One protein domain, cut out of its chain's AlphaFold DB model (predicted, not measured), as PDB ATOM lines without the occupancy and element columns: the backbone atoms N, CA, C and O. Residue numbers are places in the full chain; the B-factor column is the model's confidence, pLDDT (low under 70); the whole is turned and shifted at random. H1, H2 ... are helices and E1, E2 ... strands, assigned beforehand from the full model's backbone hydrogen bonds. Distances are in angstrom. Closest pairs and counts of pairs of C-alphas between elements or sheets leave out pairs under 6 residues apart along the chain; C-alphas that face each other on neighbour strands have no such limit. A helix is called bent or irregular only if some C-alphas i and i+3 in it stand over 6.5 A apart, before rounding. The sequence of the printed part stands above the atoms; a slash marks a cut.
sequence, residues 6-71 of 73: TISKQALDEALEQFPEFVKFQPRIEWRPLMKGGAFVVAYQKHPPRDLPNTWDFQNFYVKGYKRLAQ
ATOM      1  N   THR A   6     201.723 189.606 273.547       94.19
ATOM      2  CA  THR A   6     201.894 189.155 272.159       94.19
ATOM      3  C   THR A   6     200.738 188.248 271.767       94.19
ATOM      4  O   THR A   6     200.094 188.470 270.742       94.19
ATOM      5  N   ILE A   7     200.411 187.282 272.630       94.75
ATOM      6  CA  ILE A   7     199.294 186.358 272.406       94.75
ATOM      7  C   ILE A   7     197.953 187.101 272.454       94.75
ATOM      8  O   ILE A   7     197.080 186.862 271.622       94.75
ATOM      9  N   SER A   8     197.794 188.042 273.389       94.44
ATOM     10  CA  SER A   8     196.618 188.915 273.455       94.44
ATOM     11  C   SER A   8     196.446 189.723 272.178       94.44
ATOM     12  O   SER A   8     195.329 189.798 271.677       94.44
ATOM     13  N   LYS A   9     197.522 190.301 271.639       94.75
ATOM     14  CA  LYS A   9     197.452 191.062 270.394       94.75
ATOM     15  C   LYS A   9     197.062 190.171 269.217       94.75
ATOM     16  O   LYS A   9     196.151 190.526 268.488       94.75
ATOM     17  N   GLN A  10     197.676 188.998 269.078       96.00
ATOM     18  CA  GLN A  10     197.340 188.076 267.993       96.00
ATOM     19  C   GLN A  10     195.877 187.609 268.064       96.00
ATOM     20  O   GLN A  10     195.168 187.644 267.064       96.00
ATOM     21  N   ALA A  11     195.397 187.223 269.249       95.94
ATOM     22  CA  ALA A  11     193.995 186.848 269.437       95.94
ATOM     23  C   ALA A  11     193.035 188.021 269.180       95.94
ATOM     24  O   ALA A  11     191.900 187.805 268.754       95.94
ATOM     25  N   LEU A  12     193.474 189.252 269.458       96.06
ATOM     26  CA  LEU A  12     192.697 190.446 269.167       96.06
ATOM     27  C   LEU A  12     192.626 190.707 267.664       96.06
ATOM     28  O   LEU A  12     191.538 190.976 267.169       96.06
ATOM     29  N   ASP A  13     193.748 190.615 266.955       96.25
ATOM     30  CA  ASP A  13     193.803 190.815 265.507       96.25
ATOM     31  C   ASP A  13     192.869 189.809 264.803       96.25
ATOM     32  O   ASP A  13     192.007 190.225 264.031       96.25
ATOM     33  N   GLU A  14     192.907 188.523 265.186       96.00
ATOM     34  CA  GLU A  14     191.967 187.498 264.692       96.00
ATOM     35  C   GLU A  14     190.493 187.847 264.996       96.00
ATOM     36  O   GLU A  14     189.600 187.618 264.178       96.00
ATOM     37  N   ALA A  15     190.205 188.399 266.180       95.25
ATOM     38  CA  ALA A  15     188.849 188.795 266.550       95.25
ATOM     39  C   ALA A  15     188.376 190.039 265.781       95.25
ATOM     40  O   ALA A  15     187.207 190.128 265.418       95.25
ATOM     41  N   LEU A  16     189.267 190.994 265.512       95.38
ATOM     42  CA  LEU A  16     188.957 192.210 264.762       95.38
ATOM     43  C   LEU A  16     188.804 191.954 263.260       95.38
ATOM     44  O   LEU A  16     188.089 192.708 262.606       95.38
ATOM     45  N   GLU A  17     189.406 190.893 262.718       95.88
ATOM     46  CA  GLU A  17     189.126 190.441 261.349       95.88
ATOM     47  C   GLU A  17     187.662 190.009 261.176       95.88
ATOM     48  O   GLU A  17     187.057 190.296 260.143       95.88
ATOM     49  N   GLN A  18     187.071 189.359 262.187       94.88
ATOM     50  CA  GLN A  18     185.663 188.941 262.148       94.88
ATOM     51  C   GLN A  18     184.689 190.017 262.638       94.88
ATOM     52  O   GLN A  18     183.563 190.090 262.148       94.88
ATOM     53  N   PHE A  19     185.116 190.849 263.588       94.31
ATOM     54  CA  PHE A  19     184.285 191.867 264.232       94.31
ATOM     55  C   PHE A  19     184.983 193.245 264.217       94.31
ATOM     56  O   PHE A  19     185.370 193.778 265.270       94.31
ATOM     57  N   PRO A  20     185.181 193.848 263.030       93.81
ATOM     58  CA  PRO A  20     185.934 195.094 262.885       93.81
ATOM     59  C   PRO A  20     185.297 196.276 263.629       93.81
ATOM     60  O   PRO A  20     185.985 197.231 263.996       93.81
ATOM     61  N   GLU A  21     183.995 196.230 263.921       92.44
ATOM     62  CA  GLU A  21     183.269 197.273 264.643       92.44
ATOM     63  C   GLU A  21     183.775 197.502 266.077       92.44
ATOM     64  O   GLU A  21     183.533 198.580 266.640       92.44
ATOM     65  N   PHE A  22     184.504 196.535 266.653       92.62
ATOM     66  CA  PHE A  22     185.016 196.614 268.020       92.62
ATOM     67  C   PHE A  22     186.350 197.354 268.152       92.62
ATOM     68  O   PHE A  22     186.692 197.779 269.258       92.62
ATOM     69  N   VAL A  23     187.072 197.609 267.051       92.81
ATOM     70  CA  VAL A  23     188.399 198.262 267.076       92.81
ATOM     71  C   VAL A  23     188.372 199.615 267.797       92.81
ATOM     72  O   VAL A  23     189.258 199.945 268.586       92.81
ATOM     73  N   LYS A  24     187.288 200.379 267.610       91.94
ATOM     74  CA  LYS A  24     187.092 201.721 268.186       91.94
ATOM     75  C   LYS A  24     186.912 201.730 269.709       91.94
ATOM     76  O   LYS A  24     186.964 202.797 270.316       91.94
ATOM     77  N   PHE A  25     186.669 200.569 270.320       92.62
ATOM     78  CA  PHE A  25     186.506 200.423 271.768       92.62
ATOM     79  C   PHE A  25     187.798 200.014 272.478       92.62
ATOM     80  O   PHE A  25     187.816 199.958 273.710       92.62
ATOM     81  N   GLN A  26     188.866 199.765 271.706       91.81
ATOM     82  CA  GLN A  26     190.179 199.325 272.185       91.81
ATOM     83  C   GLN A  26     190.047 198.166 273.194       91.81
ATOM     84  O   GLN A  26     190.369 198.317 274.378       91.81
ATOM     85  N   PRO A  27     189.476 197.029 272.753       93.94
ATOM     86  CA  PRO A  27     189.292 195.853 273.590       93.94
ATOM     87  C   PRO A  27     190.634 195.250 274.009       93.94
ATOM     88  O   PRO A  27     191.577 195.164 273.225       93.94
ATOM     89  N   ARG A  28     190.704 194.767 275.246       93.81
ATOM     90  CA  ARG A  28     191.861 194.069 275.811       93.81
ATOM     91  C   ARG A  28     191.402 192.897 276.661       93.81
ATOM     92  O   ARG A  28     190.373 192.995 277.330       93.81
ATOM     93  N   ILE A  29     192.152 191.801 276.653       93.50
ATOM     94  CA  ILE A  29     191.856 190.683 277.543       93.50
ATOM     95  C   ILE A  29     192.449 190.953 278.928       93.50
ATOM     96  O   ILE A  29     193.566 191.447 279.068       93.50
ATOM     97  N   GLU A  30     191.689 190.634 279.965       92.81
ATOM     98  CA  GLU A  30     192.104 190.743 281.356       92.81
ATOM     99  C   GLU A  30     191.832 189.426 282.076       92.81
ATOM    100  O   GLU A  30     190.821 188.761 281.843       92.81
ATOM    101  N   TRP A  31     192.721 189.063 282.998       91.75
ATOM    102  CA  TRP A  31     192.460 187.995 283.953       91.75
ATOM    103  C   TRP A  31     191.871 188.588 285.229       91.75
ATOM    104  O   TRP A  31     192.534 189.364 285.920       91.75
ATOM    105  N   ARG A  32     190.648 188.189 285.578       90.56
ATOM    106  CA  ARG A  32     190.026 188.553 286.852       90.56
ATOM    107  C   ARG A  32     190.075 187.380 287.828       90.56
ATOM    108  O   ARG A  32     189.489 186.337 287.531       90.56
ATOM    109  N   PRO A  33     190.740 187.522 288.988       88.56
ATOM    110  CA  PRO A  33     190.662 186.515 290.036       88.56
ATOM    111  C   PRO A  33     189.233 186.454 290.593       88.56
ATOM    112  O   PRO A  33     188.597 187.484 290.818       88.56
ATOM    113  N   LEU A  34     188.729 185.242 290.808       86.94
ATOM    114  CA  LEU A  34     187.435 184.967 291.438       86.94
ATOM    115  C   LEU A  34     187.673 184.218 292.755       86.94
ATOM    116  O   LEU A  34     188.751 183.669 292.967       86.94
ATOM    117  N   MET A  35     186.660 184.140 293.631       82.12
ATOM    118  CA  MET A  35     186.774 183.405 294.908       82.12
ATOM    119  C   MET A  35     187.240 181.949 294.731       82.12
ATOM    120  O   MET A  35     187.850 181.383 295.634       82.12
ATOM    121  N   LYS A  36     186.981 181.345 293.563       80.56
ATOM    122  CA  LYS A  36     187.558 180.065 293.140       80.56
ATOM    123  C   LYS A  36     188.148 180.212 291.735       80.56
ATOM    124  O   LYS A  36     187.415 180.182 290.751       80.56
ATOM    125  N   GLY A  37     189.469 180.379 291.651       85.12
ATOM    126  CA  GLY A  37     190.209 180.478 290.388       85.12
ATOM    127  C   GLY A  37     190.178 181.880 289.775       85.12
ATOM    128  O   GLY A  37     190.469 182.876 290.436       85.12
ATOM    129  N   GLY A  38     189.853 181.969 288.491       88.19
ATOM    130  CA  GLY A  38     189.675 183.243 287.804       88.19
ATOM    131  C   GLY A  38     189.099 183.061 286.409       88.19
ATOM    132  O   GLY A  38     188.908 181.937 285.944       88.19
ATOM    133  N   ALA A  39     188.777 184.177 285.771       90.00
ATOM    134  CA  ALA A  39     188.155 184.208 284.461       90.00
ATOM    135  C   ALA A  39     188.875 185.194 283.542       90.00
ATOM    136  O   ALA A  39     189.290 186.275 283.967       90.00
ATOM    137  N   PHE A  40     188.968 184.826 282.268       91.50
ATOM    138  CA  PHE A  40     189.320 185.761 281.211       91.50
ATOM    139  C   PHE A  40     188.094 186.590 280.854       91.50
ATOM    140  O   PHE A  40     187.024 186.041 280.593       91.50
ATOM    141  N   VAL A  41     188.260 187.904 280.838       92.31
ATOM    142  CA  VAL A  41     187.225 188.854 280.436       92.31
ATOM    143  C   VAL A  41     187.797 189.817 279.409       92.31
ATOM    144  O   VAL A  41     189.002 190.054 279.378       92.31
ATOM    145  N   VAL A  42     186.934 190.398 278.584       93.38
ATOM    146  CA  VAL A  42     187.325 191.485 277.687       93.38
ATOM    147  C   VAL A  42     186.953 192.805 278.342       93.38
ATOM    148  O   VAL A  42     185.779 193.076 278.600       93.38
ATOM    149  N   ALA A  43     187.962 193.617 278.624       92.00
ATOM    150  CA  ALA A  43     187.795 195.000 279.024       92.00
ATOM    151  C   ALA A  43     187.863 195.907 277.794       92.00
ATOM    152  O   ALA A  43     188.520 195.589 276.805       92.00
ATOM    153  N   TYR A  44     187.201 197.053 277.871       92.00
ATOM    154  CA  TYR A  44     187.209 198.063 276.820       92.00
ATOM    155  C   TYR A  44     187.716 199.372 277.407       92.00
ATOM    156  O   TYR A  44     187.320 199.740 278.514       92.00
ATOM    157  N   GLN A  45     188.554 200.095 276.667       89.38
ATOM    158  CA  GLN A  45     188.939 201.449 277.069       89.38
ATOM    159  C   GLN A  45     187.764 202.419 276.928       89.38
ATOM    160  O   GLN A  45     187.583 203.314 277.752       89.38
ATOM    161  N   LYS A  46     186.933 202.213 275.901       86.12
ATOM    162  CA  LYS A  46     185.667 202.917 275.714       86.12
ATOM    163  C   LYS A  46     184.544 201.896 275.749       86.12
ATOM    164  O   LYS A  46     184.483 201.036 274.879       86.12
ATOM    165  N   HIS A  47     183.660 201.991 276.739       81.44
ATOM    166  CA  HIS A  47     182.549 201.052 276.862       81.44
ATOM    167  C   HIS A  47     181.705 201.037 275.575       81.44
ATOM    168  O   HIS A  47     181.265 202.106 275.132       81.44
ATOM    169  N   PRO A  48     181.481 199.858 274.964       81.69
ATOM    170  CA  PRO A  48     180.553 199.747 273.854       81.69
ATOM    171  C   PRO A  48     179.125 200.071 274.323       81.69
ATOM    172  O   PRO A  48     178.807 199.891 275.505       81.69
ATOM    173  N   PRO A  49     178.251 200.556 273.422       79.50
ATOM    174  CA  PRO A  49     176.824 200.674 273.702       79.50
ATOM    175  C   PRO A  49     176.258 199.338 274.201       79.50
ATOM    176  O   PRO A  49     176.657 198.285 273.708       79.50
ATOM    177  N   ARG A  50     175.316 199.378 275.154       74.31
ATOM    178  CA  ARG A  50     174.698 198.164 275.725       74.31
ATOM    179  C   ARG A  50     174.055 197.263 274.669       74.31
ATOM    180  O   ARG A  50     174.105 196.049 274.815       74.31
ATOM    181  N   ASP A  51     173.529 197.869 273.612       81.50
ATOM    182  CA  ASP A  51     172.799 197.183 272.546       81.50
ATOM    183  C   ASP A  51     173.667 196.954 271.301       81.50
ATOM    184  O   ASP A  51     173.146 196.704 270.216       81.50
ATOM    185  N   LEU A  52     174.997 197.087 271.421       83.50
ATOM    186  CA  LEU A  52     175.883 196.796 270.304       83.50
ATOM    187  C   LEU A  52     175.761 195.299 269.957       83.50
ATOM    188  O   LEU A  52     176.083 194.451 270.805       83.50
ATOM    189  N   PRO A  53     175.305 194.958 268.739       85.25
ATOM    190  CA  PRO A  53     175.151 193.571 268.327       85.25
ATOM    191  C   PRO A  53     176.500 192.847 268.360       85.25
ATOM    192  O   PRO A  53     177.556 193.473 268.303       85.25
ATOM    193  N   ASN A  54     176.460 191.522 268.487       88.56
ATOM    194  CA  ASN A  54     177.637 190.644 268.487       88.56
ATOM    195  C   ASN A  54     178.635 190.872 269.638       88.56
ATOM    196  O   ASN A  54     179.708 190.278 269.636       88.56
ATOM    197  N   THR A  55     178.308 191.686 270.653       90.56
ATOM    198  CA  THR A  55     179.213 191.920 271.799       90.56
ATOM    199  C   THR A  55     179.571 190.615 272.508       90.56
ATOM    200  O   THR A  55     180.731 190.392 272.845       90.56
ATOM    201  N   TRP A  56     178.590 189.734 272.713       90.38
ATOM    202  CA  TRP A  56     178.813 188.428 273.330       90.38
ATOM    203  C   TRP A  56     179.668 187.504 272.451       90.38
ATOM    204  O   TRP A  56     180.569 186.825 272.953       90.38
ATOM    205  N   ASP A  57     179.418 187.494 271.143       94.12
ATOM    206  CA  ASP A  57     180.148 186.669 270.179       94.12
ATOM    207  C   ASP A  57     181.604 187.118 270.053       94.12
ATOM    208  O   ASP A  57     182.505 186.289 270.181       94.12
ATOM    209  N   PHE A  58     181.845 188.426 269.938       94.50
ATOM    210  CA  PHE A  58     183.183 189.014 269.931       94.50
ATOM    211  C   PHE A  58     183.965 188.654 271.200       94.50
ATOM    212  O   PHE A  58     185.100 188.181 271.123       94.50
ATOM    213  N   GLN A  59     183.354 188.823 272.378       93.38
ATOM    214  CA  GLN A  59     183.999 188.489 273.650       93.38
ATOM    215  C   GLN A  59     184.397 187.015 273.719       93.38
ATOM    216  O   GLN A  59     185.523 186.696 274.108       93.38
ATOM    217  N   ASN A  60     183.500 186.115 273.318       94.56
ATOM    218  CA  ASN A  60     183.793 184.689 273.289       94.56
ATOM    219  C   ASN A  60     184.865 184.339 272.264       94.56
ATOM    220  O   ASN A  60     185.733 183.522 272.566       94.56
ATOM    221  N   PHE A  61     184.813 184.933 271.072       96.12
ATOM    222  CA  PHE A  61     185.787 184.689 270.019       96.12
ATOM    223  C   PHE A  61     187.185 185.105 270.474       96.12
ATOM    224  O   PHE A  61     188.112 184.297 270.433       96.12
ATOM    225  N   TYR A  62     187.315 186.314 271.024       95.81
ATOM    226  CA  TYR A  62     188.587 186.827 271.519       95.81
ATOM    227  C   TYR A  62     189.132 185.985 272.685       95.81
ATOM    228  O   TYR A  62     190.288 185.558 272.663       95.81
ATOM    229  N   VAL A  63     188.297 185.659 273.681       95.06
ATOM    230  CA  VAL A  63     188.722 184.826 274.822       95.06
ATOM    231  C   VAL A  63     189.122 183.418 274.374       95.06
ATOM    232  O   VAL A  63     190.141 182.901 274.835       95.06
ATOM    233  N   LYS A  64     188.364 182.786 273.468       94.94
ATOM    234  CA  LYS A  64     188.706 181.463 272.921       94.94
ATOM    235  C   LYS A  64     189.997 181.504 272.106       94.94
ATOM    236  O   LYS A  64     190.825 180.609 272.269       94.94
ATOM    237  N   GLY A  65     190.188 182.533 271.279       95.44
ATOM    238  CA  GLY A  65     191.416 182.755 270.517       95.44
ATOM    239  C   GLY A  65     192.630 182.862 271.434       95.44
ATOM    240  O   GLY A  65     193.607 182.136 271.258       95.44
ATOM    241  N   TYR A  66     192.523 183.666 272.495       95.38
ATOM    242  CA  TYR A  66     193.583 183.792 273.490       95.38
ATOM    243  C   TYR A  66     193.877 182.463 274.189       95.38
ATOM    244  O   TYR A  66     195.028 182.045 274.245       95.38
ATOM    245  N   LYS A  67     192.846 181.766 274.688       92.94
ATOM    246  CA  LYS A  67     193.000 180.459 275.348       92.94
ATOM    247  C   LYS A  67     193.709 179.436 274.458       92.94
ATOM    248  O   LYS A  67     194.609 178.740 274.924       92.94
ATOM    249  N   ARG A  68     193.331 179.383 273.175       95.12
ATOM    250  CA  ARG A  68     193.933 178.507 272.159       95.12
ATOM    251  C   ARG A  68     195.421 178.800 271.974       95.12
ATOM    252  O   ARG A  68     196.220 177.872 271.996       95.12
ATOM    253  N   LEU A  69     195.785 180.072 271.813       93.25
ATOM    254  CA  LEU A  69     197.172 180.496 271.595       93.25
ATOM    255  C   LEU A  69     198.039 180.369 272.856       93.25
ATOM    256  O   LEU A  69     199.196 179.976 272.770       93.25
ATOM    257  N   ALA A  70     197.473 180.650 274.029       90.56
ATOM    258  CA  ALA A  70     198.149 180.515 275.318       90.56
ATOM    259  C   ALA A  70     198.164 179.070 275.850       90.56
ATOM    260  O   ALA A  70     198.727 178.826 276.914       90.56
ATOM    261  N   GLN A  71     197.547 178.120 275.135       89.38
ATOM    262  CA  GLN A  71     197.432 176.706 275.514       89.38
ATOM    263  C   GLN A  71     196.832 176.489 276.916       89.38
ATOM    264  O   GLN A  71     197.187 175.552 277.629       89.38
TER     265      GLN A  71
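AT A GLANCE: This is residues 6 to 71 of the 73 residues of an uncharacterized protein of Bryobacterales bacterium (UniProt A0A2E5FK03). Picture a two-stranded hairpin, E1 and E2, covered on one face by two helices, H1 and H3, which pack on each other at a slant, with H3 nearest the middle of the whole. The short helix H2 sits at the end of the hairpin away from its tip, while the tip, residues 33 to 38, sticks out free. The printed part has 66 residues, with three named helices and two named strands in the order H1, H2, E1, E2, H3; the sheet, E1 - E2, is antiparallel and the class is mixed, helices and strands. The whole is compact, with a radius of gyration of the C-alphas of 11.7 A, and spans 32 by 24 by 18 A.

IN THESE COORDINATES: Find C-alpha 6 at (201.894, 189.155, 272.159); from there H1, residues 6 to 18, runs 19.1 A to C-alpha 18. After one residue comes H2, residues 20 to 25, 10.4 A long; it is irregular, but only just, with C-alphas 21 and 24 lying 6.9 A apart. Look next at C-alpha 27, at (189.292, 195.853, 273.590), where E1 begins; it holds residues 27 to 33 and is 19.0 A long. E2, residues 38 to 44, measures 18.6 A. H3, residues 55 to 69, runs 21.3 A and ends at C-alpha 69, at (197.172, 180.496, 271.595).

HOW THE PARTS SIT: Begin with the hairpin of E1 and E2, antiparallel with 151 degrees between their directions; look at N 30 and O 41, 2.8 A apart, and N 41 and O 30, 2.9 A apart, both within hydrogen-bond range. The closest C-alphas of E2 and H3 are those of Val 42 and Gln 59, 6.0 A apart. H1 and H3 touch, closest at the C-alphas of Ala 11 and Gly 65, 5.0 A apart, and run opposite ways at a steep tilt of 41 degrees. Ser 8 of H1 and Ile 29 of E1 have the closest C-alphas of those two elements, 6.5 A apart, while H1 and E2 are apart. H2 is close to H1 but not clearly touching it, closest at the C-alphas of Leu 16 and Val 23, 6.5 A apart; H2 and H3 are near each other, with 6 pairs of C-alphas within 10 A. In H3 every O i to N i+4 pair is within hydrogen-bond range, in H1 8 of 9, and in H2 0 of 2, beside 2 of 3 O i to N i+3 pairs.

THE WHOLE: The two C-alphas farthest apart, those of Glu 17 and Met 35, are 34.4 A apart. The printed part has no cut, and none of its links is long; the link from E2 to H3, 10 residues, is short but not tight. The mean pLDDT of the printed part is 91.3, and no printed residue is under 70.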